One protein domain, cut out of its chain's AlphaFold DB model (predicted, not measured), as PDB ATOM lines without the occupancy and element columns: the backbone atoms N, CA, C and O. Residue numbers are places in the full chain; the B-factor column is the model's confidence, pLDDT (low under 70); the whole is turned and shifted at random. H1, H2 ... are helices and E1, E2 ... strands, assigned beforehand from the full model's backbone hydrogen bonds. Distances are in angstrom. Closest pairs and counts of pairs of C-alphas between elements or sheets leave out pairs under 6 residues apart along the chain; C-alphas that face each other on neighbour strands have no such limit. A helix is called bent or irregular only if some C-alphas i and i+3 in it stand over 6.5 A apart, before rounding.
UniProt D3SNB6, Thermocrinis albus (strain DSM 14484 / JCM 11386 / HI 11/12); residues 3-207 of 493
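AT A GLANCE: This is residues 3 to 207 of the 493 residues of a protein of Thermocrinis albus (strain DSM 14484 / JCM 11386 / HI 11/12) (UniProt D3SNB6). The long helix H7 runs through one half of the domain with H4, H5 and H6 packed on it at crossing angles, while the other half holds two small two-stranded sheets, E1 E2 and E3 E4, and H9 near the middle. H1 packs beside E1 E2, and the loop of residues 171 to 194 lies far from H6. The printed part has 205 residues with ten named helices and four strands, in the order E1 H1 H2 E2 H3 H4 H5 H6 H7 E3 E4 H8 H9 H10; both sheets are antiparallel. It is mostly helix and compact, with a radius of gyration of the C-alphas of 17.1 A and spans of 54 by 39 by 30 A.

HOW THE PARTS SIT: E1, residues 3 to 6, and E2, residues 38 to 42, are antiparallel neighbours; N 5 and O 39, 2.9 A apart, are within hydrogen-bond range. H1, residues 10 to 24, touches H2, residues 30 to 33, with its residues 20 to 24 alone; the closest C-alphas, of Leu 20 and Pro 30, are 5.3 A apart. H4, residues 50 to 62, is about perpendicular to H1 at 87 degrees and touches it, closest at the C-alphas of Ala 22 and Ala 53, 4.9 A. The hub is H7, residues 118 to 138, which touches H4, H3, residues 45 to 48, H5, residues 72 to 86, H6, residues 99 to 116, and H9, residues 195 to 201. H6 and H7 form a helical hairpin, opposite ways at 37 degrees, only just a steep tilt; the closest C-alphas, of Tyr 114 and Ala 121, are 4.9 A apart. H6 has a kink of 81 degrees near residue 109 and is irregular: C-alphas 109 and 112 are 7.6 A apart. E3, residues 142 to 146, and E4, residues 154 to 158, form an antiparallel hairpin, with N 143 and O 155 within hydrogen-bond range at 2.8 A. H8, residues 167 to 170, touches no helix. H10, residues 204 to 207, touches H1, closest at the C-alphas of Ala 15 and Ala 204, 3.6 A. Every O i to N i+4 pair is within hydrogen-bond range in H1, H4, H7 and H9, against 8 of 11 in H5 and 8 of 14 in H6; H2, H3, H8 and H10 are too short for one.

IN THESE COORDINATES: E1 begins at C-alpha 3 (8.360, 34.268, 30.120). H1 is 20.4 A long, H5 22.5 A, H6 24.3 A and H7 30.2 A. H10 ends at C-alpha 207 (26.893, 39.688, 36.464).

THE WHOLE: The C-alphas farthest apart, of Ser 116 and Asn 186, are 57.2 A apart. The printed part has no cut. The links H5 to H6 and H8 to H9 are long. Residues 63 to 70 have pLDDT under 70.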
ATOM      1  N   VAL A   3       7.816  34.467  28.783       94.12
ATOM      2  CA  VAL A   3       8.360  34.268  30.120       94.12
ATOM      3  C   VAL A   3       8.701  35.621  30.717       94.12
ATOM      4  O   VAL A   3       9.378  36.433  30.092       94.12
ATOM      5  N   ARG A   4       8.307  35.822  31.978       95.06
ATOM      6  CA  ARG A   4       8.786  36.929  32.807       95.06
ATOM      7  C   ARG A   4       9.703  36.422  33.925       95.06
ATOM      8  O   ARG A   4       9.373  35.476  34.656       95.06
ATOM      9  N   PHE A   5      10.870  37.052  34.056       95.94
ATOM     10  CA  PHE A   5      11.815  36.854  35.156       95.94
ATOM     11  C   PHE A   5      11.899  38.131  35.993       95.94
ATOM     12  O   PHE A   5      12.393  39.158  35.534       95.94
ATOM     13  N   TYR A   6      11.396  38.066  37.223       94.62
ATOM     14  CA  TYR A   6      11.323  39.215  38.119       94.62
ATOM     15  C   TYR A   6      12.668  39.481  38.797       94.62
ATOM     16  O   TYR A   6      13.256  38.576  39.386       94.62
ATOM     17  N   VAL A   7      13.119  40.737  38.766       94.38
ATOM     18  CA  VAL A   7      14.309  41.192  39.490       94.38
ATOM     19  C   VAL A   7      13.853  41.822  40.803       94.38
ATOM     20  O   VAL A   7      13.288  42.910  40.808       94.38
ATOM     21  N   ARG A   8      14.036  41.119  41.923       90.38
ATOM     22  CA  ARG A   8      13.512  41.543  43.241       90.38
ATOM     23  C   ARG A   8      14.594  41.812  44.279       90.38
ATOM     24  O   ARG A   8      14.339  42.489  45.266       90.38
ATOM     25  N   ASP A   9      15.784  41.280  44.055       90.75
ATOM     26  CA  ASP A   9      16.919  41.343  44.968       90.75
ATOM     27  C   ASP A   9      18.230  41.309  44.173       90.75
ATOM     28  O   ASP A   9      18.239  41.142  42.951       90.75
ATOM     29  N   TRP A  10      19.359  41.446  44.866       92.50
ATOM     30  CA  TRP A  10      20.672  41.428  44.225       92.50
ATOM     31  C   TRP A  10      21.006  40.075  43.566       92.50
ATOM     32  O   TRP A  10      21.768  40.047  42.599       92.50
ATOM     33  N   VAL A  11      20.437  38.957  44.038       93.94
ATOM     34  CA  VAL A  11      20.708  37.612  43.498       93.94
ATOM     35  C   VAL A  11      20.055  37.475  42.123       93.94
ATOM     36  O   VAL A  11      20.730  37.196  41.131       93.94
ATOM     37  N   SER A  12      18.753  37.748  42.036       95.69
ATOM     38  CA  SER A  12      17.994  37.803  40.781       95.69
ATOM     39  C   SER A  12      18.519  38.892  39.841       95.69
ATOM     40  O   SER A  12      18.643  38.648  38.641       95.69
ATOM     41  N   ALA A  13      18.931  40.049  40.366       96.69
ATOM     42  CA  ALA A  13      19.553  41.100  39.565       96.69
ATOM     43  C   ALA A  13      20.883  40.654  38.954       96.69
ATOM     44  O   ALA A  13      21.126  40.910  37.778       96.69
ATOM     45  N   SER A  14      21.729  39.948  39.710       97.06
ATOM     46  CA  SER A  14      22.999  39.438  39.183       97.06
ATOM     47  C   SER A  14      22.786  38.437  38.044       97.06
ATOM     48  O   SER A  14      23.486  38.506  37.033       97.06
ATOM     49  N   ALA A  15      21.765  37.577  38.147       97.56
ATOM     50  CA  ALA A  15      21.343  36.669  37.081       97.56
ATOM     51  C   ALA A  15      20.862  37.422  35.835       97.56
ATOM     52  O   ALA A  15      21.312  37.134  34.726       97.56
ATOM     53  N   ALA A  16      20.006  38.426  36.027       97.94
ATOM     54  CA  ALA A  16      19.482  39.245  34.945       97.94
ATOM     55  C   ALA A  16      20.589  40.030  34.225       97.94
ATOM     56  O   ALA A  16      20.698  39.954  33.004       97.94
ATOM     57  N   VAL A  17      21.464  40.719  34.965       97.94
ATOM     58  CA  VAL A  17      22.625  41.427  34.400       97.94
ATOM     59  C   VAL A  17      23.540  40.463  33.653       97.94
ATOM     60  O   VAL A  17      23.978  40.770  32.547       97.94
ATOM     61  N   GLY A  18      23.818  39.290  34.226       97.69
ATOM     62  CA  GLY A  18      24.650  38.281  33.582       97.69
ATOM     63  C   GLY A  18      24.066  37.772  32.262       97.69
ATOM     64  O   GLY A  18      24.808  37.611  31.291       97.69
ATOM     65  N   LEU A  19      22.745  37.575  32.199       98.31
ATOM     66  CA  LEU A  19      22.042  37.193  30.975       98.31
ATOM     67  C   LEU A  19      22.098  38.314  29.933       98.31
ATOM     68  O   LEU A  19      22.483  38.062  28.795       98.31
ATOM     69  N   LEU A  20      21.802  39.554  30.325       98.25
ATOM     70  CA  LEU A  20      21.858  40.715  29.433       98.25
ATOM     71  C   LEU A  20      23.264  40.925  28.850       98.25
ATOM     72  O   LEU A  20      23.402  41.095  27.642       98.25
ATOM     73  N   LYS A  21      24.316  40.810  29.671       96.88
ATOM     74  CA  LYS A  21      25.717  40.849  29.212       96.88
ATOM     75  C   LYS A  21      26.047  39.716  28.235       96.88
ATOM     76  O   LYS A  21      26.860  39.890  27.327       96.88
ATOM     77  N   ALA A  22      25.472  38.531  28.436       97.12
ATOM     78  CA  ALA A  22      25.685  37.394  27.546       97.12
ATOM     79  C   ALA A  22      24.968  37.572  26.197       97.12
ATOM     80  O   ALA A  22      25.538  37.252  25.156       97.12
ATOM     81  N   LEU A  23      23.750  38.119  26.214       97.19
ATOM     82  CA  LEU A  23      22.978  38.463  25.019       97.19
ATOM     83  C   LEU A  23      23.660  39.582  24.215       97.19
ATOM     84  O   LEU A  23      23.823  39.449  23.003       97.19
ATOM     85  N   GLU A  24      24.170  40.618  24.885       95.62
ATOM     86  CA  GLU A  24      24.938  41.704  24.257       95.62
ATOM     87  C   GLU A  24      26.165  41.176  23.495       95.62
ATOM     88  O   GLU A  24      26.464  41.609  22.384       95.62
ATOM     89  N   LYS A  25      26.849  40.158  24.034       93.25
ATOM     90  CA  LYS A  25      27.985  39.501  23.360       93.25
ATOM     91  C   LYS A  25      27.599  38.716  22.101       93.25
ATOM     92  O   LYS A  25      28.489  38.397  21.310       93.25
ATOM     93  N   LEU A  26      26.318  38.404  21.908       93.81
ATOM     94  CA  LEU A  26      25.775  37.877  20.652       93.81
ATOM     95  C   LEU A  26      25.251  38.968  19.709       93.81
ATOM     96  O   LEU A  26      24.710  38.638  18.657       93.81
ATOM     97  N   GLY A  27      25.394  40.247  20.064       93.56
ATOM     98  CA  GLY A  27      24.863  41.363  19.282       93.56
ATOM     99  C   GLY A  27      23.362  41.589  19.459       93.56
ATOM    100  O   GLY A  27      22.764  42.269  18.635       93.56
ATOM    101  N   GLN A  28      22.746  41.015  20.497       94.25
ATOM    102  CA  GLN A  28      21.365  41.328  20.867       94.25
ATOM    103  C   GLN A  28      21.322  42.639  21.658       94.25
ATOM    104  O   GLN A  28      22.232  42.901  22.447       94.25
ATOM    105  N   GLU A  29      20.263  43.434  21.510       93.44
ATOM    106  CA  GLU A  29      20.108  44.666  22.283       93.44
ATOM    107  C   GLU A  29      19.505  44.375  23.671       93.44
ATOM    108  O   GLU A  29      18.340  43.988  23.767       93.44
ATOM    109  N   PRO A  30      20.221  44.624  24.790       91.69
ATOM    110  CA  PRO A  30      19.708  44.324  26.132       91.69
ATOM    111  C   PRO A  30      18.357  44.973  26.452       91.69
ATOM    112  O   PRO A  30      17.573  44.429  27.223       91.69
ATOM    113  N   LYS A  31      18.076  46.146  25.869       91.56
ATOM    114  CA  LYS A  31      16.844  46.906  26.117       91.56
ATOM    115  C   LYS A  31      15.588  46.173  25.648       91.56
ATOM    116  O   LYS A  31      14.545  46.386  26.255       91.56
ATOM    117  N   GLU A  32      15.691  45.326  24.626       93.75
ATOM    118  CA  GLU A  32      14.563  44.555  24.083       93.75
ATOM    119  C   GLU A  32      14.060  43.496  25.071       93.75
ATOM    120  O   GLU A  32      12.883  43.150  25.071       93.75
ATOM    121  N   PHE A  33      14.935  43.041  25.969       95.88
ATOM    122  CA  PHE A  33      14.624  42.028  26.973       95.88
ATOM    123  C   PHE A  33      14.145  42.623  28.300       95.88
ATOM    124  O   PHE A  33      13.861  41.864  29.221       95.88
ATOM    125  N   ILE A  34      14.086  43.953  28.451       96.25
ATOM    126  CA  ILE A  34      13.782  44.614  29.730       96.25
ATOM    127  C   ILE A  34      12.394  45.256  29.699       96.25
ATOM    128  O   ILE A  34      12.158  46.207  28.955       96.25
ATOM    129  N   ASP A  35      11.533  44.834  30.624       94.44
ATOM    130  CA  ASP A  35      10.242  45.466  30.909       94.44
ATOM    131  C   ASP A  35      10.144  45.806  32.400       94.44
ATOM    132  O   ASP A  35      10.142  44.925  33.265       94.44
ATOM    133  N   GLY A  36      10.113  47.104  32.714       90.38
ATOM    134  CA  GLY A  36      10.209  47.593  34.089       90.38
ATOM    135  C   GLY A  36      11.437  47.027  34.812       90.38
ATOM    136  O   GLY A  36      12.561  47.142  34.324       90.38
ATOM    137  N   ASN A  37      11.212  46.397  35.970       91.44
ATOM    138  CA  ASN A  37      12.242  45.699  36.747       91.44
ATOM    139  C   ASN A  37      12.171  44.171  36.552       91.44
ATOM    140  O   ASN A  37      12.154  43.383  37.499       91.44
ATOM    141  N   SER A  38      11.996  43.732  35.309       95.19
ATOM    142  CA  SER A  38      11.899  42.321  34.930       95.19
ATOM    143  C   SER A  38      12.521  42.091  33.560       95.19
ATOM    144  O   SER A  38      12.647  43.018  32.759       95.19
ATOM    145  N   LEU A  39      12.895  40.840  33.294       97.06
ATOM    146  CA  LEU A  39      13.249  40.396  31.953       97.06
ATOM    147  C   LEU A  39      12.065  39.707  31.284       97.06
ATOM    148  O   LEU A  39      11.356  38.939  31.943       97.06
ATOM    149  N   ILE A  40      11.889  39.959  29.990       96.25
ATOM    150  CA  ILE A  40      10.899  39.308  29.134       96.25
ATOM    151  C   ILE A  40      11.612  38.642  27.963       96.25
ATOM    152  O   ILE A  40      12.466  39.245  27.321       96.25
ATOM    153  N   PHE A  41      11.266  37.384  27.714       96.12
ATOM    154  CA  PHE A  41      11.763  36.585  26.596       96.12
ATOM    155  C   PHE A  41      10.769  35.466  26.280       96.12
ATOM    156  O   PHE A  41       9.911  35.141  27.103       96.12
ATOM    157  N   GLU A  42      10.862  34.860  25.104       95.19
ATOM    158  CA  GLU A  42      10.076  33.675  24.784       95.19
ATOM    159  C   GLU A  42      10.742  32.423  25.358       95.19
ATOM    160  O   GLU A  42      11.962  32.287  25.382       95.19
ATOM    161  N   GLU A  43       9.944  31.441  25.772       91.50
ATOM    162  CA  GLU A  43      10.474  30.165  26.271       91.50
ATOM    163  C   GLU A  43      11.391  29.454  25.257       91.50
ATOM    164  O   GLU A  43      12.379  28.830  25.648       91.50
ATOM    165  N   LYS A  44      11.129  29.609  23.950       94.25
ATOM    166  CA  LYS A  44      11.993  29.073  22.883       94.25
ATOM    167  C   LYS A  44      13.407  29.669  22.908       94.25
ATOM    168  O   LYS A  44      14.365  28.969  22.585       94.25
ATOM    169  N   ASP A  45      13.562  30.912  23.371       95.50
ATOM    170  CA  ASP A  45      14.854  31.605  23.422       95.50
ATOM    171  C   ASP A  45      15.814  30.905  24.393       95.50
ATOM    172  O   ASP A  45      17.031  30.929  24.198       95.50
ATOM    173  N   ILE A  46      15.276  30.203  25.401       95.56
ATOM    174  CA  ILE A  46      16.051  29.408  26.362       95.56
ATOM    175  C   ILE A  46      16.810  28.266  25.665       95.56
ATOM    176  O   ILE A  46      17.882  27.870  26.122       95.56
ATOM    177  N   ILE A  47      16.280  27.744  24.558       95.38
ATOM    178  CA  ILE A  47      16.905  26.674  23.772       95.38
ATOM    179  C   ILE A  47      17.663  27.235  22.568       95.38
ATOM    180  O   ILE A  47      18.762  26.775  22.265       95.38
ATOM    181  N   GLU A  48      17.103  28.232  21.887       94.69
ATOM    182  CA  GLU A  48      17.639  28.734  20.619       94.69
ATOM    183  C   GLU A  48      18.771  29.756  20.820       94.69
ATOM    184  O   GLU A  48      19.780  29.728  20.106       94.69
ATOM    185  N   ILE A  49      18.649  30.632  21.823       96.56
ATOM    186  CA  ILE A  49      19.512  31.812  21.992       96.56
ATOM    187  C   ILE A  49      20.431  31.662  23.208       96.56
ATOM    188  O   ILE A  49      21.651  31.837  23.101       96.56
ATOM    189  N   PHE A  50      19.882  31.305  24.369       97.62
ATOM    190  CA  PHE A  50      20.609  31.316  25.642       97.62
ATOM    191  C   PHE A  50      21.844  30.405  25.666       97.62
ATOM    192  O   PHE A  50      22.863  30.847  26.202       97.62
ATOM    193  N   PRO A  51      21.853  29.192  25.071       98.00
ATOM    194  CA  PRO A  51      23.050  28.355  25.059       98.00
ATOM    195  C   PRO A  51      24.206  29.022  24.312       98.00
ATOM    196  O   PRO A  51      25.347  29.008  24.782       98.00
ATOM    197  N   SER A  52      23.904  29.677  23.187       97.81
ATOM    198  CA  SER A  52      24.880  30.435  22.400       97.81
ATOM    199  C   SER A  52      25.406  31.629  23.201       97.81
ATOM    200  O   SER A  52      26.616  31.855  23.241       97.81
ATOM    201  N   ALA A  53      24.513  32.351  23.890       97.69
ATOM    202  CA  ALA A  53      24.853  33.538  24.675       97.69
ATOM    203  C   ALA A  53      25.767  33.174  25.844       97.69
ATOM    204  O   ALA A  53      26.849  33.741  26.017       97.69
ATOM    205  N   PHE A  54      25.357  32.154  26.598       97.25
ATOM    206  CA  PHE A  54      26.107  31.604  27.713       97.25
ATOM    207  C   PHE A  54      27.504  31.164  27.273       97.25
ATOM    208  O   PHE A  54      28.501  31.542  27.882       97.25
ATOM    209  N   THR A  55      27.582  30.414  26.172       96.31
ATOM    210  CA  THR A  55      28.847  29.887  25.648       96.31
ATOM    211  C   THR A  55      29.782  31.000  25.205       96.31
ATOM    212  O   THR A  55      30.961  30.997  25.562       96.31
ATOM    213  N   LYS A  56      29.260  31.988  24.468       95.50
ATOM    214  CA  LYS A  56      30.051  33.126  24.000       95.50
ATOM    215  C   LYS A  56      30.640  33.904  25.173       95.50
ATOM    216  O   LYS A  56      31.840  34.180  25.173       95.50
ATOM    217  N   LYS A  57      29.821  34.217  26.185       94.44
ATOM    218  CA  LYS A  57      30.283  34.933  27.380       94.44
ATOM    219  C   LYS A  57      31.260  34.096  28.201       94.44
ATOM    220  O   LYS A  57      32.248  34.636  28.685       94.44
ATOM    221  N   LEU A  58      31.043  32.786  28.311       92.81
ATOM    222  CA  LEU A  58      31.945  31.894  29.035       92.81
ATOM    223  C   LEU A  58      33.337  31.820  28.392       92.81
ATOM    224  O   LEU A  58      34.351  31.841  29.093       92.81
ATOM    225  N   ILE A  59      33.409  31.759  27.063       91.50
ATOM    226  CA  ILE A  59      34.682  31.795  26.332       91.50
ATOM    227  C   ILE A  59      35.384  33.144  26.552       91.50
ATOM    228  O   ILE A  59      36.555  33.155  26.924       91.50
ATOM    229  N   ASP A  60      34.669  34.267  26.433       89.75
ATOM    230  CA  ASP A  60      35.189  35.629  26.675       89.75
ATOM    231  C   ASP A  60      35.870  35.755  28.054       89.75
ATOM    232  O   ASP A  60      36.989  36.258  28.159       89.75
ATOM    233  N   VAL A  61      35.250  35.211  29.109       86.25
ATOM    234  CA  VAL A  61      35.799  35.286  30.477       86.25
ATOM    235  C   VAL A  61      36.850  34.212  30.795       86.25
ATOM    236  O   VAL A  61      37.674  34.410  31.689       86.25
ATOM    237  N   SER A  62      36.865  33.084  30.073       81.44
ATOM    238  CA  SER A  62      37.823  31.985  30.291       81.44
ATOM    239  C   SER A  62      39.127  32.122  29.494       81.44
ATOM    240  O   SER A  62      40.163  31.639  29.956       81.44
ATOM    241  N   SER A  63      39.119  32.848  28.370       63.91
ATOM    242  CA  SER A  63      40.249  33.001  27.426       63.91
ATOM    243  C   SER A  63      41.500  33.698  27.995       63.91
ATOM    244  O   SER A  63      42.482  33.910  27.291       63.91
ATOM    245  N   GLN A  64      41.525  34.046  29.286       50.44
ATOM    246  CA  GLN A  64      42.648  34.749  29.915       50.44
ATOM    247  C   GLN A  64      43.843  33.858  30.307       50.44
ATOM    248  O   GLN A  64      44.842  34.384  30.800       50.44
ATOM    249  N   LYS A  65      43.797  32.536  30.093       46.62
ATOM    250  CA  LYS A  65      44.968  31.653  30.242       46.62
ATOM    251  C   LYS A  65      44.887  30.508  29.239       46.62
ATOM    252  O   LYS A  65      44.146  29.570  29.493       46.62
ATOM    253  N   ASN A  66      45.679  30.557  28.167       44.16
ATOM    254  CA  ASN A  66      45.908  29.417  27.274       44.16
ATOM    255  C   ASN A  66      46.598  28.286  28.052       44.16
ATOM    256  O   ASN A  66      47.788  28.415  28.360       44.16
ATOM    257  N   PRO A  67      45.926  27.168  28.372       45.97
ATOM    258  CA  PRO A  67      46.643  25.979  28.775       45.97
ATOM    259  C   PRO A  67      47.208  25.360  27.495       45.97
ATOM    260  O   PRO A  67      46.476  25.113  26.539       45.97
ATOM    261  N   LYS A  68      48.508  25.064  27.484       48.97
ATOM    262  CA  LYS A  68      49.047  24.020  26.608       48.97
ATOM    263  C   LYS A  68      48.316  22.719  26.971       48.97
ATOM    264  O   LYS A  68      48.643  22.107  27.983       48.97
ATOM    265  N   LYS A  69      47.255  22.373  26.246       54.44
ATOM    266  CA  LYS A  69      46.544  21.098  26.370       54.44
ATOM    267  C   LYS A  69      46.165  20.592  24.982       54.44
ATOM    268  O   LYS A  69      45.664  21.355  24.154       54.44
ATOM    269  N   ASP A  70      46.421  19.304  24.776       64.69
ATOM    270  CA  ASP A  70      46.578  18.689  23.456       64.69
ATOM    271  C   ASP A  70      45.271  18.155  22.835       64.69
ATOM    272  O   ASP A  70      45.262  17.851  21.644       64.69
ATOM    273  N   SER A  71      44.146  18.089  23.572       76.69
ATOM    274  CA  SER A  71      42.881  17.517  23.066       76.69
ATOM    275  C   SER A  71      41.709  18.511  22.957       76.69
ATOM    276  O   SER A  71      41.585  19.475  23.717       76.69
ATOM    277  N   PHE A  72      40.814  18.252  21.998       84.06
ATOM    278  CA  PHE A  72      39.581  19.010  21.741       84.06
ATOM    279  C   PHE A  72      38.660  19.082  22.973       84.06
ATOM    280  O   PHE A  72      38.197  20.159  23.360       84.06
ATOM    281  N   VAL A  73      38.452  17.938  23.632       86.31
ATOM    282  CA  VAL A  73      37.634  17.815  24.849       86.31
ATOM    283  C   VAL A  73      38.276  18.555  26.018       86.31
ATOM    284  O   VAL A  73      37.579  19.246  26.757       86.31
ATOM    285  N   ASP A  74      39.599  18.476  26.167       85.19
ATOM    286  CA  ASP A  74      40.322  19.213  27.203       85.19
ATOM    287  C   ASP A  74      40.142  20.724  27.073       85.19
ATOM    288  O   ASP A  74      39.986  21.412  28.087       85.19
ATOM    289  N   ARG A  75      40.157  21.250  25.840       86.25
ATOM    290  CA  ARG A  75      39.905  22.673  25.591       86.25
ATOM    291  C   ARG A  75      38.485  23.053  25.998       86.25
ATOM    292  O   ARG A  75      38.326  23.981  26.791       86.25
ATOM    293  N   ALA A  76      37.470  22.306  25.562       88.69
ATOM    294  CA  ALA A  76      36.081  22.557  25.956       88.69
ATOM    295  C   ALA A  76      35.864  22.439  27.477       88.69
ATOM    296  O   ALA A  76      35.230  23.296  28.096       88.69
ATOM    297  N   TYR A  77      36.462  21.432  28.113       88.62
ATOM    298  CA  TYR A  77      36.425  21.284  29.563       88.62
ATOM    299  C   TYR A  77      37.138  22.440  30.274       88.62
ATOM    300  O   TYR A  77      36.664  22.921  31.301       88.62
ATOM    301  N   SER A  78      38.250  22.944  29.727       86.06
ATOM    302  CA  SER A  78      38.957  24.088  30.311       86.06
ATOM    303  C   SER A  78      38.091  25.355  30.346       86.06
ATOM    304  O   SER A  78      38.114  26.058  31.361       86.06
ATOM    305  N   VAL A  79      37.259  25.579  29.319       88.88
ATOM    306  CA  VAL A  79      36.270  26.669  29.261       88.88
ATOM    307  C   VAL A  79      35.234  26.513  30.381       88.88
ATOM    308  O   VAL A  79      35.038  27.433  31.174       88.88
ATOM    309  N   LEU A  80      34.638  25.325  30.532       87.88
ATOM    310  CA  LEU A  80      33.663  25.036  31.599       87.88
ATOM    311  C   LEU A  80      34.283  25.072  33.007       87.88
ATOM    312  O   LEU A  80      33.620  25.458  33.971       87.88
ATOM    313  N   SER A  81      35.575  24.756  33.141       84.50
ATOM    314  CA  SER A  81      36.291  24.806  34.424       84.50
ATOM    315  C   SER A  81      36.369  26.219  35.016       84.50
ATOM    316  O   SER A  81      36.611  26.368  36.217       84.50
ATOM    317  N   PHE A  82      36.152  27.264  34.204       83.88
ATOM    318  CA  PHE A  82      36.004  28.631  34.699       83.88
ATOM    319  C   PHE A  82      34.848  28.732  35.695       83.88
ATOM    320  O   PHE A  82      35.033  29.295  36.773       83.88
ATOM    321  N   LEU A  83      33.692  28.141  35.373       83.50
ATOM    322  CA  LEU A  83      32.562  28.068  36.296       83.50
ATOM    323  C   LEU A  83      33.027  27.350  37.563       83.50
ATOM    324  O   LEU A  83      33.073  27.947  38.632       83.50
ATOM    325  N   GLN A  84      33.577  26.142  37.433       80.19
ATOM    326  CA  GLN A  84      34.025  25.359  38.586       80.19
ATOM    327  C   GLN A  84      34.929  26.139  39.569       80.19
ATOM    328  O   GLN A  84      34.792  26.026  40.790       80.19
ATOM    329  N   LYS A  85      35.858  26.944  39.041       80.38
ATOM    330  CA  LYS A  85      36.790  27.756  39.837       80.38
ATOM    331  C   LYS A  85      36.134  28.988  40.455       80.38
ATOM    332  O   LYS A  85      36.530  29.384  41.551       80.38
ATOM    333  N   ASN A  86      35.117  29.556  39.814       83.69
ATOM    334  CA  ASN A  86      34.544  30.851  40.173       83.69
ATOM    335  C   ASN A  86      33.100  30.719  40.685       83.69
ATOM    336  O   ASN A  86      32.877  30.951  41.870       83.69
ATOM    337  N   PHE A  87      32.161  30.239  39.871       87.38
ATOM    338  CA  PHE A  87      30.741  30.092  40.211       87.38
ATOM    339  C   PHE A  87      30.190  28.715  39.824       87.38
ATOM    340  O   PHE A  87      30.483  28.190  38.758       87.38
ATOM    341  N   TYR A  88      29.301  28.173  40.650       87.62
ATOM    342  CA  TYR A  88      28.566  26.934  40.403       87.62
ATOM    343  C   TYR A  88      29.456  25.691  40.446       87.62
ATOM    344  O   TYR A  88      29.416  24.875  39.541       87.62
ATOM    345  N   SER A  89      30.294  25.510  41.468       81.12
ATOM    346  CA  SER A  89      31.347  24.473  41.469       81.12
ATOM    347  C   SER A  89      30.881  23.034  41.194       81.12
ATOM    348  O   SER A  89      31.644  22.275  40.601       81.12
ATOM    349  N   ASN A  90      29.644  22.676  41.553       83.12
ATOM    350  CA  ASN A  90      29.084  21.331  41.367       83.12
ATOM    351  C   ASN A  90      27.777  21.311  40.554       83.12
ATOM    352  O   ASN A  90      27.013  20.351  40.630       83.12
ATOM    353  N   SER A  91      27.515  22.347  39.754       88.31
ATOM    354  CA  SER A  91      26.295  22.393  38.942       88.31
ATOM    355  C   SER A  91      26.318  21.405  37.767       88.31
ATOM    356  O   SER A  91      27.390  20.949  37.355       88.31
ATOM    357  N   PRO A  92      25.162  21.133  37.134       89.56
ATOM    358  CA  PRO A  92      25.093  20.353  35.900       89.56
ATOM    359  C   PRO A  92      26.007  20.849  34.767       89.56
ATOM    360  O   PRO A  92      26.375  20.045  33.913       89.56
ATOM    361  N   LEU A  93      26.389  22.135  34.764       89.50
ATOM    362  CA  LEU A  93      27.239  22.748  33.736       89.50
ATOM    363  C   LEU A  93      28.747  22.605  34.000       89.50
ATOM    364  O   LEU A  93      29.559  22.869  33.118       89.50
ATOM    365  N   SER A  94      29.143  22.228  35.211       84.81
ATOM    366  CA  SER A  94      30.521  22.405  35.701       84.81
ATOM    367  C   SER A  94      30.990  21.287  36.631       84.81
ATOM    368  O   SER A  94      32.125  21.328  37.107       84.81
ATOM    369  N   ASN A  95      30.144  20.278  36.874       84.75
ATOM    370  CA  ASN A  95      30.477  19.118  37.690       84.75
ATOM    371  C   ASN A  95      31.678  18.352  37.087       84.75
ATOM    372  O   ASN A  95      31.550  17.746  36.014       84.75
ATOM    373  N   PRO A  96      32.829  18.310  37.781       77.19
ATOM    374  CA  PRO A  96      34.063  17.740  37.244       77.19
ATOM    375  C   PRO A  96      33.980  16.232  36.982       77.19
ATOM    376  O   PRO A  96      34.727  15.720  36.154       77.19
ATOM    377  N   SER A  97      33.083  15.517  37.666       81.38
ATOM    378  CA  SER A  97      32.949  14.063  37.544       81.38
ATOM    379  C   SER A  97      32.141  13.645  36.318       81.38
ATOM    380  O   SER A  97      32.369  12.569  35.774       81.38
ATOM    381  N   SER A  98      31.187  14.471  35.873       82.69
ATOM    382  CA  SER A  98      30.271  14.110  34.781       82.69
ATOM    383  C   SER A  98      30.520  14.859  33.475       82.69
ATOM    384  O   SER A  98      30.151  14.359  32.415       82.69
ATOM    385  N   VAL A  99      31.094  16.065  33.533       85.75
ATOM    386  CA  VAL A  99      31.261  16.918  32.346       85.75
ATOM    387  C   VAL A  99      32.207  16.300  31.308       85.75
ATOM    388  O   VAL A  99      31.780  16.217  30.158       85.75
ATOM    389  N   PRO A 100      33.424  15.815  31.648       84.56
ATOM    390  CA  PRO A 100      34.352  15.279  30.646       84.56
ATOM    391  C   PRO A 100      33.730  14.162  29.802       84.56
ATOM    392  O   PRO A 100      33.684  14.267  28.581       84.56
ATOM    393  N   LYS A 101      33.110  13.173  30.458       87.19
ATOM    394  CA  LYS A 101      32.437  12.053  29.789       87.19
ATOM    395  C   LYS A 101      31.339  12.517  28.823       87.19
ATOM    396  O   LYS A 101      31.251  12.041  27.698       87.19
ATOM    397  N   ARG A 102      30.510  13.482  29.238       85.56
ATOM    398  CA  ARG A 102      29.430  14.029  28.393       85.56
ATOM    399  C   ARG A 102      29.954  14.831  27.202       85.56
ATOM    400  O   ARG A 102      29.270  14.904  26.185       85.56
ATOM    401  N   LEU A 103      31.120  15.465  27.334       88.25
ATOM    402  CA  LEU A 103      31.780  16.150  26.223       88.25
ATOM    403  C   LEU A 103      32.373  15.146  25.231       88.25
ATOM    404  O   LEU A 103      32.183  15.324  24.034       88.25
ATOM    405  N   GLU A 104      33.024  14.081  25.707       87.06
ATOM    406  CA  GLU A 104      33.570  13.005  24.858       87.06
ATOM    407  C   GLU A 104      32.486  12.324  24.016       87.06
ATOM    408  O   GLU A 104      32.666  12.078  22.825       87.06
ATOM    409  N   GLU A 105      31.318  12.064  24.610       86.25
ATOM    410  CA  GLU A 105      30.164  11.509  23.894       86.25
ATOM    411  C   GLU A 105      29.722  12.404  22.720       86.25
ATOM    412  O   GLU A 105      29.207  11.899  21.726       86.25
ATOM    413  N   LYS A 106      29.951  13.721  22.813       83.69
ATOM    414  CA  LYS A 106      29.498  14.734  21.845       83.69
ATOM    415  C   LYS A 106      30.576  15.201  20.877       83.69
ATOM    416  O   LYS A 106      30.247  15.759  19.833       83.69
ATOM    417  N   SER A 107      31.851  15.010  21.207       85.00
ATOM    418  CA  SER A 107      32.964  15.524  20.408       85.00
ATOM    419  C   SER A 107      33.139  14.779  19.088       85.00
ATOM    420  O   SER A 107      33.639  15.376  18.140       85.00
ATOM    421  N   LYS A 108      32.694  13.517  19.009       83.06
ATOM    422  CA  LYS A 108      32.864  12.640  17.835       83.06
ATOM    423  C   LYS A 108      32.365  13.267  16.529       83.06
ATOM    424  O   LYS A 108      32.990  13.109  15.491       83.06
ATOM    425  N   GLU A 109      31.263  14.010  16.584       82.56
ATOM    426  CA  GLU A 109      30.654  14.656  15.411       82.56
ATOM    427  C   GLU A 109      31.325  15.981  15.012       82.56
ATOM    428  O   GLU A 109      30.984  16.567  13.988       82.56
ATOM    429  N   LEU A 110      32.235  16.494  15.841       89.69
ATOM    430  CA  LEU A 110      32.867  17.803  15.670       89.69
ATOM    431  C   LEU A 110      34.382  17.695  15.440       89.69
ATOM    432  O   LEU A 110      35.054  18.722  15.381       89.69
ATOM    433  N   GLU A 111      34.929  16.485  15.285       85.81
ATOM    434  CA  GLU A 111      36.369  16.272  15.082       85.81
ATOM    435  C   GLU A 111      36.886  16.925  13.794       85.81
ATOM    436  O   GLU A 111      37.930  17.578  13.811       85.81
ATOM    437  N   ASP A 112      36.142  16.824  12.691       88.75
ATOM    438  CA  ASP A 112      36.529  17.452  11.422       88.75
ATOM    439  C   ASP A 112      36.428  18.982  11.478       88.75
ATOM    440  O   ASP A 112      37.288  19.696  10.947       88.75
ATOM    441  N   LEU A 113      35.425  19.505  12.196       90.00
ATOM    442  CA  LEU A 113      35.342  20.937  12.473       90.00
ATOM    443  C   LEU A 113      36.520  21.379  13.345       90.00
ATOM    444  O   LEU A 113      37.099  22.421  13.083       90.00
ATOM    445  N   TYR A 114      36.932  20.582  14.330       87.62
ATOM    446  CA  TYR A 114      38.073  20.913  15.182       87.62
ATOM    447  C   TYR A 114      39.398  20.927  14.414       87.62
ATOM    448  O   TYR A 114      40.259  21.754  14.702       87.62
ATOM    449  N   ARG A 115      39.565  20.053  13.414       86.94
ATOM    450  CA  ARG A 115      40.747  20.059  12.533       86.94
ATOM    451  C   ARG A 115      40.833  21.311  11.659       86.94
ATOM    452  O   ARG A 115      41.938  21.736  11.341       86.94
ATOM    453  N   SER A 116      39.692  21.873  11.259       90.81
ATOM    454  CA  SER A 116      39.620  23.032  10.356       90.81
ATOM    455  C   SER A 116      39.520  24.374  11.090       90.81
ATOM    456  O   SER A 116      40.176  25.334  10.696       90.81
ATOM    457  N   ASP A 117      38.737  24.439  12.166       91.31
ATOM    458  CA  ASP A 117      38.494  25.622  12.994       91.31
ATOM    459  C   ASP A 117      38.327  25.209  14.477       91.31
ATOM    460  O   ASP A 117      37.209  24.976  14.959       91.31
ATOM    461  N   PRO A 118      39.446  25.088  15.220       88.25
ATOM    462  CA  PRO A 118      39.435  24.642  16.610       88.25
ATOM    463  C   PRO A 118      38.553  25.491  17.531       88.25
ATOM    464  O   PRO A 118      37.877  24.947  18.407       88.25
ATOM    465  N   ASP A 119      38.551  26.812  17.348       88.69
ATOM    466  CA  ASP A 119      37.826  27.736  18.222       88.69
ATOM    467  C   ASP A 119      36.317  27.627  17.993       88.69
ATOM    468  O   ASP A 119      35.540  27.541  18.951       88.69
ATOM    469  N   LYS A 120      35.891  27.537  16.727       92.38
ATOM    470  CA  LYS A 120      34.487  27.299  16.379       92.38
ATOM    471  C   LYS A 120      34.008  25.923  16.828       92.38
ATOM    472  O   LYS A 120      32.890  25.805  17.324       92.38
ATOM    473  N   ALA A 121      34.843  24.892  16.714       92.00
ATOM    474  CA  ALA A 121      34.505  23.563  17.212       92.00
ATOM    475  C   ALA A 121      34.316  23.547  18.733       92.00
ATOM    476  O   ALA A 121      33.355  22.955  19.226       92.00
ATOM    477  N   VAL A 122      35.200  24.216  19.488       91.19
ATOM    478  CA  VAL A 122      35.070  24.338  20.951       91.19
ATOM    479  C   VAL A 122      33.801  25.103  21.312       91.19
ATOM    480  O   VAL A 122      33.064  24.665  22.196       91.19
ATOM    481  N   PHE A 123      33.507  26.199  20.607       93.75
ATOM    482  CA  PHE A 123      32.255  26.933  20.776       93.75
ATOM    483  C   PHE A 123      31.036  26.026  20.566       93.75
ATOM    484  O   PHE A 123      30.188  25.939  21.450       93.75
ATOM    485  N   GLU A 124      30.954  25.304  19.446       95.56
ATOM    486  CA  GLU A 124      29.803  24.442  19.155       95.56
ATOM    487  C   GLU A 124      29.677  23.271  20.137       95.56
ATOM    488  O   GLU A 124      28.567  22.946  20.561       95.56
ATOM    489  N   LEU A 125      30.789  22.673  20.571       94.50
ATOM    490  CA  LEU A 125      30.763  21.597  21.563       94.50
ATOM    491  C   LEU A 125      30.220  22.088  22.914       94.50
ATOM    492  O   LEU A 125      29.332  21.455  23.492       94.50
ATOM    493  N   VAL A 126      30.714  23.230  23.406       94.00
ATOM    494  CA  VAL A 126      30.243  23.823  24.668       94.00
ATOM    495  C   VAL A 126      28.785  24.264  24.541       94.00
ATOM    496  O   VAL A 126      27.984  23.957  25.421       94.00
ATOM    497  N   LYS A 127      28.404  24.894  23.425       96.19
ATOM    498  CA  LYS A 127      27.024  25.304  23.141       96.19
ATOM    499  C   LYS A 127      26.062  24.122  23.143       96.19
ATOM    500  O   LYS A 127      25.028  24.202  23.803       96.19
ATOM    501  N   ARG A 128      26.396  23.020  22.460       95.00
ATOM    502  CA  ARG A 128      25.590  21.785  22.468       95.00
ATOM    503  C   ARG A 128      25.447  21.233  23.883       95.00
ATOM    504  O   ARG A 128      24.341  20.941  24.320       95.00
ATOM    505  N   PHE A 129      26.551  21.151  24.625       94.81
ATOM    506  CA  PHE A 129      26.539  20.683  26.010       94.81
ATOM    507  C   PHE A 129      25.637  21.540  26.921       94.81
ATOM    508  O   PHE A 129      24.836  20.995  27.688       94.81
ATOM    509  N   VAL A 130      25.738  22.870  26.827       95.75
ATOM    510  CA  VAL A 130      24.891  23.810  27.580       95.75
ATOM    511  C   VAL A 130      23.426  23.661  27.161       95.75
ATOM    512  O   VAL A 130      22.565  23.514  28.025       95.75
ATOM    513  N   GLY A 131      23.145  23.626  25.855       96.69
ATOM    514  CA  GLY A 131      21.792  23.503  25.309       96.69
ATOM    515  C   GLY A 131      21.093  22.215  25.734       96.69
ATOM    516  O   GLY A 131      19.966  22.260  26.220       96.69
ATOM    517  N   ASP A 132      21.785  21.077  25.669       95.12
ATOM    518  CA  ASP A 132      21.248  19.799  26.145       95.12
ATOM    519  C   ASP A 132      21.003  19.800  27.653       95.12
ATOM    520  O   ASP A 132      20.068  19.166  28.143       95.12
ATOM    521  N   THR A 133      21.845  20.505  28.410       95.31
ATOM    522  CA  THR A 133      21.657  20.656  29.854       95.31
ATOM    523  C   THR A 133      20.419  21.498  30.155       95.31
ATOM    524  O   THR A 133      19.617  21.098  30.997       95.31
ATOM    525  N   PHE A 134      20.220  22.613  29.450       97.31
ATOM    526  CA  PHE A 134      19.026  23.453  29.584       97.31
ATOM    527  C   PHE A 134      17.760  22.704  29.177       97.31
ATOM    528  O   PHE A 134      16.792  22.704  29.933       97.31
ATOM    529  N   LYS A 135      17.794  21.974  28.058       96.88
ATOM    530  CA  LYS A 135      16.689  21.119  27.616       96.88
ATOM    531  C   LYS A 135      16.298  20.096  28.684       96.88
ATOM    532  O   LYS A 135      15.145  20.057  29.098       96.88
ATOM    533  N   LYS A 136      17.274  19.367  29.237       95.31
ATOM    534  CA  LYS A 136      17.040  18.412  30.336       95.31
ATOM    535  C   LYS A 136      16.484  19.056  31.605       95.31
ATOM    536  O   LYS A 136      15.836  18.372  32.388       95.31
ATOM    537  N   ILE A 137      16.796  20.325  31.874       96.00
ATOM    538  CA  ILE A 137      16.231  21.062  33.011       96.00
ATOM    539  C   ILE A 137      14.768  21.426  32.734       96.00
ATOM    540  O   ILE A 137      13.929  21.252  33.616       96.00
ATOM    541  N   LEU A 138      14.451  21.898  31.526       95.62
ATOM    542  CA  LEU A 138      13.085  22.256  31.124       95.62
ATOM    543  C   LEU A 138      12.140  21.049  31.081       95.62
ATOM    544  O   LEU A 138      10.982  21.188  31.450       95.62
ATOM    545  N   GLU A 139      12.639  19.872  30.707       95.62
ATOM    546  CA  GLU A 139      11.855  18.628  30.617       95.62
ATOM    547  C   GLU A 139      11.560  17.966  31.978       95.62
ATOM    548  O   GLU A 139      10.899  16.930  32.025       95.62
ATOM    549  N   ARG A 140      12.052  18.519  33.097       95.81
ATOM    550  CA  ARG A 140      11.774  17.968  34.434       95.81
ATOM    551  C   ARG A 140      10.297  18.105  34.783       95.81
ATOM    552  O   ARG A 140       9.693  19.151  34.560       95.81
ATOM    553  N   GLU A 141       9.763  17.078  35.436       96.50
ATOM    554  CA  GLU A 141       8.437  17.124  36.049       96.50
ATOM    555  C   GLU A 141       8.336  18.269  37.063       96.50
ATOM    556  O   GLU A 141       9.333  18.708  37.644       96.50
ATOM    557  N   THR A 142       7.122  18.760  37.285       96.75
ATOM    558  CA  THR A 142       6.840  19.844  38.227       96.75
ATOM    559  C   THR A 142       6.246  19.310  39.521       96.75
ATOM    560  O   THR A 142       5.383  18.441  39.496       96.75
ATOM    561  N   SER A 143       6.654  19.888  40.642       95.94
ATOM    562  CA  SER A 143       6.061  19.665  41.961       95.94
ATOM    563  C   SER A 143       4.843  20.564  42.207       95.94
ATOM    564  O   SER A 143       4.564  21.488  41.440       95.94
ATOM    565  N   ASP A 144       4.172  20.372  43.343       95.44
ATOM    566  CA  ASP A 144       3.065  21.238  43.764       95.44
ATOM    567  C   ASP A 144       3.518  22.600  44.316       95.44
ATOM    568  O   ASP A 144       2.711  23.534  44.415       95.44
ATOM    569  N   HIS A 145       4.806  22.760  44.628       96.50
ATOM    570  CA  HIS A 145       5.344  23.998  45.180       96.50
ATOM    571  C   HIS A 145       5.485  25.084  44.116       96.50
ATOM    572  O   HIS A 145       5.956  24.849  43.003       96.50
ATOM    573  N   THR A 146       5.120  26.311  44.473       97.06
ATOM    574  CA  THR A 146       5.353  27.485  43.628       97.06
ATOM    575  C   THR A 146       6.800  27.955  43.776       97.06
ATOM    576  O   THR A 146       7.334  28.023  44.881       97.06
ATOM    577  N   CYS A 147       7.441  28.287  42.658       95.88
ATOM    578  CA  CYS A 147       8.798  28.819  42.619       95.88
ATOM    579  C   CYS A 147       8.892  30.139  43.395       95.88
ATOM    580  O   CYS A 147       8.161  31.086  43.106       95.88
ATOM    581  N   PHE A 148       9.847  30.216  44.320       94.62
ATOM    582  CA  PHE A 148      10.069  31.353  45.210       94.62
ATOM    583  C   PHE A 148      10.375  32.652  44.448       94.62
ATOM    584  O   PHE A 148       9.863  33.716  44.781       94.62
ATOM    585  N   PHE A 149      11.180  32.564  43.386       93.38
ATOM    586  CA  PHE A 149      11.692  33.744  42.682       93.38
ATOM    587  C   PHE A 149      10.676  34.383  41.738       93.38
ATOM    588  O   PHE A 149      10.578  35.607  41.670       93.38
ATOM    589  N   CYS A 150       9.913  33.569  41.003       92.88
ATOM    590  CA  CYS A 150       8.901  34.107  40.093       92.88
ATOM    591  C   CYS A 150       7.519  34.244  40.736       92.88
ATOM    592  O   CYS A 150       6.766  35.122  40.340       92.88
ATOM    593  N   GLY A 151       7.187  33.415  41.731       93.00
ATOM    594  CA  GLY A 151       5.864  33.389  42.359       93.00
ATOM    595  C   GLY A 151       4.743  32.839  41.469       93.00
ATOM    596  O   GLY A 151       3.588  32.885  41.872       93.00
ATOM    597  N   GLU A 152       5.064  32.322  40.280       92.06
ATOM    598  CA  GLU A 152       4.078  31.924  39.262       92.06
ATOM    599  C   GLU A 152       4.216  30.450  38.869       92.06
ATOM    600  O   GLU A 152       3.271  29.672  38.972       92.06
ATOM    601  N   ARG A 153       5.409  30.046  38.416       94.81
ATOM    602  CA  ARG A 153       5.670  28.698  37.893       94.81
ATOM    603  C   ARG A 153       5.862  27.688  39.016       94.81
ATOM    604  O   ARG A 153       6.402  28.018  40.073       94.81
ATOM    605  N   LYS A 154       5.494  26.435  38.758       97.25
ATOM    606  CA  LYS A 154       5.768  25.315  39.662       97.25
ATOM    607  C   LYS A 154       7.255  24.967  39.688       97.25
ATOM    608  O   LYS A 154       7.955  25.102  38.685       97.25
ATOM    609  N   ALA A 155       7.750  24.568  40.854       97.25
ATOM    610  CA  ALA A 155       9.131  24.146  41.027       97.25
ATOM    611  C   ALA A 155       9.366  22.792  40.356       97.25
ATOM    612  O   ALA A 155       8.481  21.941  40.388       97.25
ATOM    613  N   SER A 156      10.533  22.596  39.749       96.69
ATOM    614  CA  SER A 156      10.863  21.337  39.077       96.69
ATOM    615  C   SER A 156      11.246  20.258  40.084       96.69
ATOM    616  O   SER A 156      11.666  20.567  41.194       96.69
ATOM    617  N   ILE A 157      11.103  18.991  39.714       95.44
ATOM    618  CA  ILE A 157      11.505  17.842  40.523       95.44
ATOM    619  C   ILE A 157      12.904  17.402  40.089       95.44
ATOM    620  O   ILE A 157      13.203  17.258  38.901       95.44
ATOM    621  N   HIS A 158      13.781  17.176  41.061       89.62
ATOM    622  CA  HIS A 158      15.104  16.611  40.853       89.62
ATOM    623  C   HIS A 158      15.373  15.525  41.895       89.62
ATOM    624  O   HIS A 158      15.305  15.779  43.090       89.62
ATOM    625  N   ASN A 159      15.690  14.310  41.434       87.44
ATOM    626  CA  ASN A 159      15.918  13.133  42.284       87.44
ATOM    627  C   ASN A 159      14.756  12.831  43.252       87.44
ATOM    628  O   ASN A 159      14.984  12.431  44.387       87.44
ATOM    629  N   GLY A 160      13.514  13.024  42.798       90.06
ATOM    630  CA  GLY A 160      12.309  12.762  43.592       90.06
ATOM    631  C   GLY A 160      11.904  13.890  44.547       90.06
ATOM    632  O   GLY A 160      10.850  13.789  45.164       90.06
ATOM    633  N   GLU A 161      12.677  14.978  44.632       91.88
ATOM    634  CA  GLU A 161      12.381  16.114  45.510       91.88
ATOM    635  C   GLU A 161      12.202  17.426  44.726       91.88
ATOM    636  O   GLU A 161      12.806  17.605  43.662       91.88
ATOM    637  N   PRO A 162      11.392  18.380  45.227       93.94
ATOM    638  CA  PRO A 162      11.303  19.716  44.651       93.94
ATOM    639  C   PRO A 162      12.669  20.405  44.651       93.94
ATOM    640  O   PRO A 162      13.337  20.503  45.682       93.94
ATOM    641  N   LYS A 163      13.083  20.936  43.503       94.25
ATOM    642  CA  LYS A 163      14.360  21.621  43.381       94.25
ATOM    643  C   LYS A 163      14.330  22.916  44.180       94.25
ATOM    644  O   LYS A 163      13.392  23.707  44.077       94.25
ATOM    645  N   THR A 164      15.397  23.160  44.930       94.06
ATOM    646  CA  THR A 164      15.596  24.384  45.703       94.06
ATOM    647  C   THR A 164      16.866  25.113  45.263       94.06
ATOM    648  O   THR A 164      17.765  24.544  44.631       94.06
ATOM    649  N   PHE A 165      16.925  26.407  45.566       92.81
ATOM    650  CA  PHE A 165      18.127  27.216  45.419       92.81
ATOM    651  C   PHE A 165      19.060  26.942  46.605       92.81
ATOM    652  O   PHE A 165      18.760  27.295  47.744       92.81
ATOM    653  N   GLU A 166      20.155  26.231  46.339       90.38
ATOM    654  CA  GLU A 166      21.073  25.707  47.355       90.38
ATOM    655  C   GLU A 166      22.532  25.708  46.871       90.38
ATOM    656  O   GLU A 166      22.817  25.752  45.666       90.38
ATOM    657  N   ALA A 167      23.471  25.612  47.817       85.81
ATOM    658  CA  ALA A 167      24.908  25.689  47.548       85.81
ATOM    659  C   ALA A 167      25.399  24.680  46.496       85.81
ATOM    660  O   ALA A 167      26.265  25.028  45.692       85.81
ATOM    661  N   THR A 168      24.844  23.463  46.442       84.00
ATOM    662  CA  THR A 168      25.282  22.411  45.506       84.00
ATOM    663  C   THR A 168      25.348  22.913  44.064       84.00
ATOM    664  O   THR A 168      26.356  22.722  43.384       84.00
ATOM    665  N   ASN A 169      24.319  23.638  43.621       86.56
ATOM    666  CA  ASN A 169      24.264  24.165  42.259       86.56
ATOM    667  C   ASN A 169      24.653  25.639  42.180       86.56
ATOM    668  O   ASN A 169      25.141  26.062  41.137       86.56
ATOM    669  N   PHE A 170      24.467  26.401  43.263       90.00
ATOM    670  CA  PHE A 170      24.561  27.860  43.242       90.00
ATOM    671  C   PHE A 170      25.685  28.454  44.094       90.00
ATOM    672  O   PHE A 170      25.706  29.661  44.272       90.00
ATOM    673  N   THR A 171      26.660  27.675  44.581       86.75
ATOM    674  CA  THR A 171      27.862  28.228  45.252       86.75
ATOM    675  C   THR A 171      28.544  29.271  44.353       86.75
ATOM    676  O   THR A 171      28.800  28.963  43.191       86.75
ATOM    677  N   PRO A 172      28.920  30.467  44.837       87.50
ATOM    678  CA  PRO A 172      28.890  30.940  46.224       87.50
ATOM    679  C   PRO A 172      27.613  31.691  46.640       87.50
ATOM    680  O   PRO A 172      27.585  32.270  47.713       87.50
ATOM    681  N   LEU A 173      26.573  31.715  45.809       89.38
ATOM    682  CA  LEU A 173      25.368  32.541  45.969       89.38
ATOM    683  C   LEU A 173      24.305  31.956  46.911       89.38
ATOM    684  O   LEU A 173      23.283  32.594  47.134       89.38
ATOM    685  N   SER A 174      24.511  30.750  47.443       88.38
ATOM    686  CA  SER A 174      23.554  30.085  48.330       88.38
ATOM    687  C   SER A 174      24.255  29.275  49.413       88.38
ATOM    688  O   SER A 174      25.404  28.864  49.245       88.38
ATOM    689  N   ALA A 175      23.527  28.991  50.492       85.38
ATOM    690  CA  ALA A 175      23.953  28.103  51.567       85.38
ATOM    691  C   ALA A 175      23.487  26.653  51.354       85.38
ATOM    692  O   ALA A 175      22.571  26.382  50.572       85.38
ATOM    693  N   SER A 176      24.160  25.722  52.036       85.69
ATOM    694  CA  SER A 176      23.775  24.310  52.125       85.69
ATOM    695  C   SER A 176      22.803  24.137  53.293       85.69
ATOM    696  O   SER A 176      23.203  24.439  54.422       85.69
ATOM    697  N   PRO A 177      21.578  23.631  53.066       82.56
ATOM    698  CA  PRO A 177      20.641  23.340  54.147       82.56
ATOM    699  C   PRO A 177      21.254  22.402  55.183       82.56
ATOM    700  O   PRO A 177      21.232  22.721  56.356       82.56
ATOM    701  N   ASN A 178      21.954  21.352  54.746       82.75
ATOM    702  CA  ASN A 178      22.539  20.329  55.625       82.75
ATOM    703  C   ASN A 178      23.753  20.802  56.443       82.75
ATOM    704  O   ASN A 178      24.246  20.076  57.300       82.75
ATOM    705  N   THR A 179      24.326  21.962  56.116       81.81
ATOM    706  CA  THR A 179      25.545  22.471  56.775       81.81
ATOM    707  C   THR A 179      25.270  23.738  57.575       81.81
ATOM    708  O   THR A 179      25.993  24.033  58.521       81.81
ATOM    709  N   VAL A 180      24.246  24.501  57.187       82.44
ATOM    710  CA  VAL A 180      23.922  25.814  57.753       82.44
ATOM    711  C   VAL A 180      22.404  25.930  57.931       82.44
ATOM    712  O   VAL A 180      21.771  26.872  57.457       82.44
ATOM    713  N   GLU A 181      21.801  24.931  58.585       82.19
ATOM    714  CA  GLU A 181      20.345  24.808  58.781       82.19
ATOM    715  C   GLU A 181      19.718  26.084  59.361       82.19
ATOM    716  O   GLU A 181      18.617  26.470  58.981       82.19
ATOM    717  N   ASN A 182      20.447  26.795  60.222       83.44
ATOM    718  CA  ASN A 182      20.018  28.038  60.865       83.44
ATOM    719  C   ASN A 182      19.833  29.231  59.905       83.44
ATOM    720  O   ASN A 182      19.241  30.230  60.309       83.44
ATOM    721  N   LEU A 183      20.314  29.150  58.660       82.06
ATOM    722  CA  LEU A 183      19.993  30.135  57.617       82.06
ATOM    723  C   LEU A 183      18.606  29.918  57.003       82.06
ATOM    724  O   LEU A 183      18.110  30.784  56.282       82.06
ATOM    725  N   PHE A 184      17.974  28.782  57.288       85.62
ATOM    726  CA  PHE A 184      16.679  28.411  56.753       85.62
ATOM    727  C   PHE A 184      15.641  28.368  57.873       85.62
ATOM    728  O   PHE A 184      15.879  27.852  58.965       85.62
ATOM    729  N   TYR A 185      14.455  28.914  57.605       80.62
ATOM    730  CA  TYR A 185      13.376  28.928  58.587       80.62
ATOM    731  C   TYR A 185      12.987  27.490  58.971       80.62
ATOM    732  O   TYR A 185      12.658  26.677  58.106       80.62
ATOM    733  N   ASN A 186      13.054  27.170  60.267       84.12
ATOM    734  CA  ASN A 186      12.891  25.813  60.809       84.12
ATOM    735  C   ASN A 186      13.812  24.755  60.164       84.12
ATOM    736  O   ASN A 186      13.417  23.597  60.041       84.12
ATOM    737  N   GLY A 187      15.004  25.147  59.701       81.88
ATOM    738  CA  GLY A 187      15.952  24.239  59.047       81.88
ATOM    739  C   GLY A 187      15.519  23.762  57.657       81.88
ATOM    740  O   GLY A 187      16.169  22.893  57.081       81.88
ATOM    741  N   LYS A 188      14.427  24.302  57.093       85.81
ATOM    742  CA  LYS A 188      13.868  23.858  55.809       85.81
ATOM    743  C   LYS A 188      14.082  24.890  54.713       85.81
ATOM    744  O   LYS A 188      13.616  26.028  54.802       85.81
ATOM    745  N   ASN A 189      14.754  24.473  53.644       89.81
ATOM    746  CA  ASN A 189      14.943  25.318  52.474       89.81
ATOM    747  C   ASN A 189      13.667  25.384  51.627       89.81
ATOM    748  O   ASN A 189      13.385  24.485  50.841       89.81
ATOM    749  N   ASN A 190      12.930  26.485  51.764       90.75
ATOM    750  CA  ASN A 190      11.711  26.748  50.996       90.75
ATOM    751  C   ASN A 190      11.963  27.628  49.758       90.75
ATOM    752  O   ASN A 190      11.015  28.137  49.158       90.75
ATOM    753  N   LEU A 191      13.226  27.830  49.357       93.38
ATOM    754  CA  LEU A 191      13.592  28.557  48.135       93.38
ATOM    755  C   LEU A 191      13.380  27.672  46.896       93.38
ATOM    756  O   LEU A 191      14.318  27.387  46.149       93.38
ATOM    757  N   TYR A 192      12.151  27.193  46.697       95.75
ATOM    758  CA  TYR A 192      11.779  26.317  45.588       95.75
ATOM    759  C   TYR A 192      12.014  26.988  44.230       95.75
ATOM    760  O   TYR A 192      11.787  28.189  44.067       95.75
ATOM    761  N   LEU A 193      12.442  26.212  43.234       96.12
ATOM    762  CA  LEU A 193      12.957  26.730  41.970       96.12
ATOM    763  C   LEU A 193      12.318  26.028  40.764       96.12
ATOM    764  O   LEU A 193      12.367  24.810  40.636       96.12
ATOM    765  N   CYS A 194      11.720  26.802  39.854       96.75
ATOM    766  CA  CYS A 194      11.275  26.287  38.552       96.75
ATOM    767  C   CYS A 194      12.445  26.189  37.562       96.75
ATOM    768  O   CYS A 194      13.403  26.961  37.664       96.75
ATOM    769  N   SER A 195      12.309  25.333  36.547       96.81
ATOM    770  CA  SER A 195      13.322  25.094  35.507       96.81
ATOM    771  C   SER A 195      13.811  26.366  34.810       96.81
ATOM    772  O   SER A 195      15.006  26.545  34.598       96.81
ATOM    773  N   VAL A 196      12.900  27.296  34.515       96.75
ATOM    774  CA  VAL A 196      13.242  28.561  33.853       96.75
ATOM    775  C   VAL A 196      14.119  29.447  34.743       96.75
ATOM    776  O   VAL A 196      15.149  29.948  34.300       96.75
ATOM    777  N   CYS A 197      13.747  29.619  36.016       96.62
ATOM    778  CA  CYS A 197      14.553  30.402  36.957       96.62
ATOM    779  C   CYS A 197      15.906  29.734  37.224       96.62
ATOM    780  O   CYS A 197      16.903  30.443  37.285       96.62
ATOM    781  N   GLU A 198      15.964  28.399  37.328       96.38
ATOM    782  CA  GLU A 198      17.229  27.657  37.450       96.38
ATOM    783  C   GLU A 198      18.200  28.011  36.322       96.38
ATOM    784  O   GLU A 198      19.358  28.330  36.589       96.38
ATOM    785  N   ILE A 199      17.715  28.017  35.077       97.31
ATOM    786  CA  ILE A 199      18.538  28.336  33.909       97.31
ATOM    787  C   ILE A 199      19.032  29.783  33.953       97.31
ATOM    788  O   ILE A 199      20.228  30.020  33.785       97.31
ATOM    789  N   VAL A 200      18.146  30.744  34.233       97.56
ATOM    790  CA  VAL A 200      18.531  32.162  34.330       97.56
ATOM    791  C   VAL A 200      19.571  32.369  35.437       97.56
ATOM    792  O   VAL A 200      20.543  33.095  35.236       97.56
ATOM    793  N   PHE A 201      19.457  31.677  36.576       96.94
ATOM    794  CA  PHE A 201      20.428  31.799  37.667       96.94
ATOM    795  C   PHE A 201      21.834  31.307  37.331       96.94
ATOM    796  O   PHE A 201      22.776  31.784  37.967       96.94
ATOM    797  N   TYR A 202      22.024  30.436  36.333       96.06
ATOM    798  CA  TYR A 202      23.375  30.082  35.876       96.06
ATOM    799  C   TYR A 202      24.112  31.258  35.225       96.06
ATOM    800  O   TYR A 202      25.337  31.238  35.153       96.06
ATOM    801  N   PHE A 203      23.409  32.312  34.803       96.81
ATOM    802  CA  PHE A 203      24.049  33.515  34.273       96.81
ATOM    803  C   PHE A 203      24.577  34.454  35.365       96.81
ATOM    804  O   PHE A 203      25.394  35.319  35.054       96.81
ATOM    805  N   ALA A 204      24.179  34.292  36.633       95.56
ATOM    806  CA  ALA A 204      24.535  35.230  37.705       95.56
ATOM    807  C   ALA A 204      26.043  35.468  37.856       95.56
ATOM    808  O   ALA A 204      26.461  36.605  38.050       95.56
ATOM    809  N   GLY A 205      26.876  34.444  37.657       92.25
ATOM    810  CA  GLY A 205      28.333  34.567  37.691       92.25
ATOM    811  C   GLY A 205      28.903  35.552  36.661       92.25
ATOM    812  O   GLY A 205      29.961  36.123  36.903       92.25
ATOM    813  N   PHE A 206      28.204  35.799  35.546       94.38
ATOM    814  CA  PHE A 206      28.589  36.811  34.553       94.38
ATOM    815  C   PHE A 206      28.162  38.233  34.935       94.38
ATOM    816  O   PHE A 206      28.637  39.192  34.325       94.38
ATOM    817  N   GLY A 207      27.276  38.386  35.924       94.94
ATOM    818  CA  GLY A 207      26.893  39.688  36.464       94.94
ATOM    819  C   GLY A 207      27.987  40.311  37.334       94.94
ATOM    820  O   GLY A 207      28.146  41.530  37.335       94.94
TER     821      GLY A 207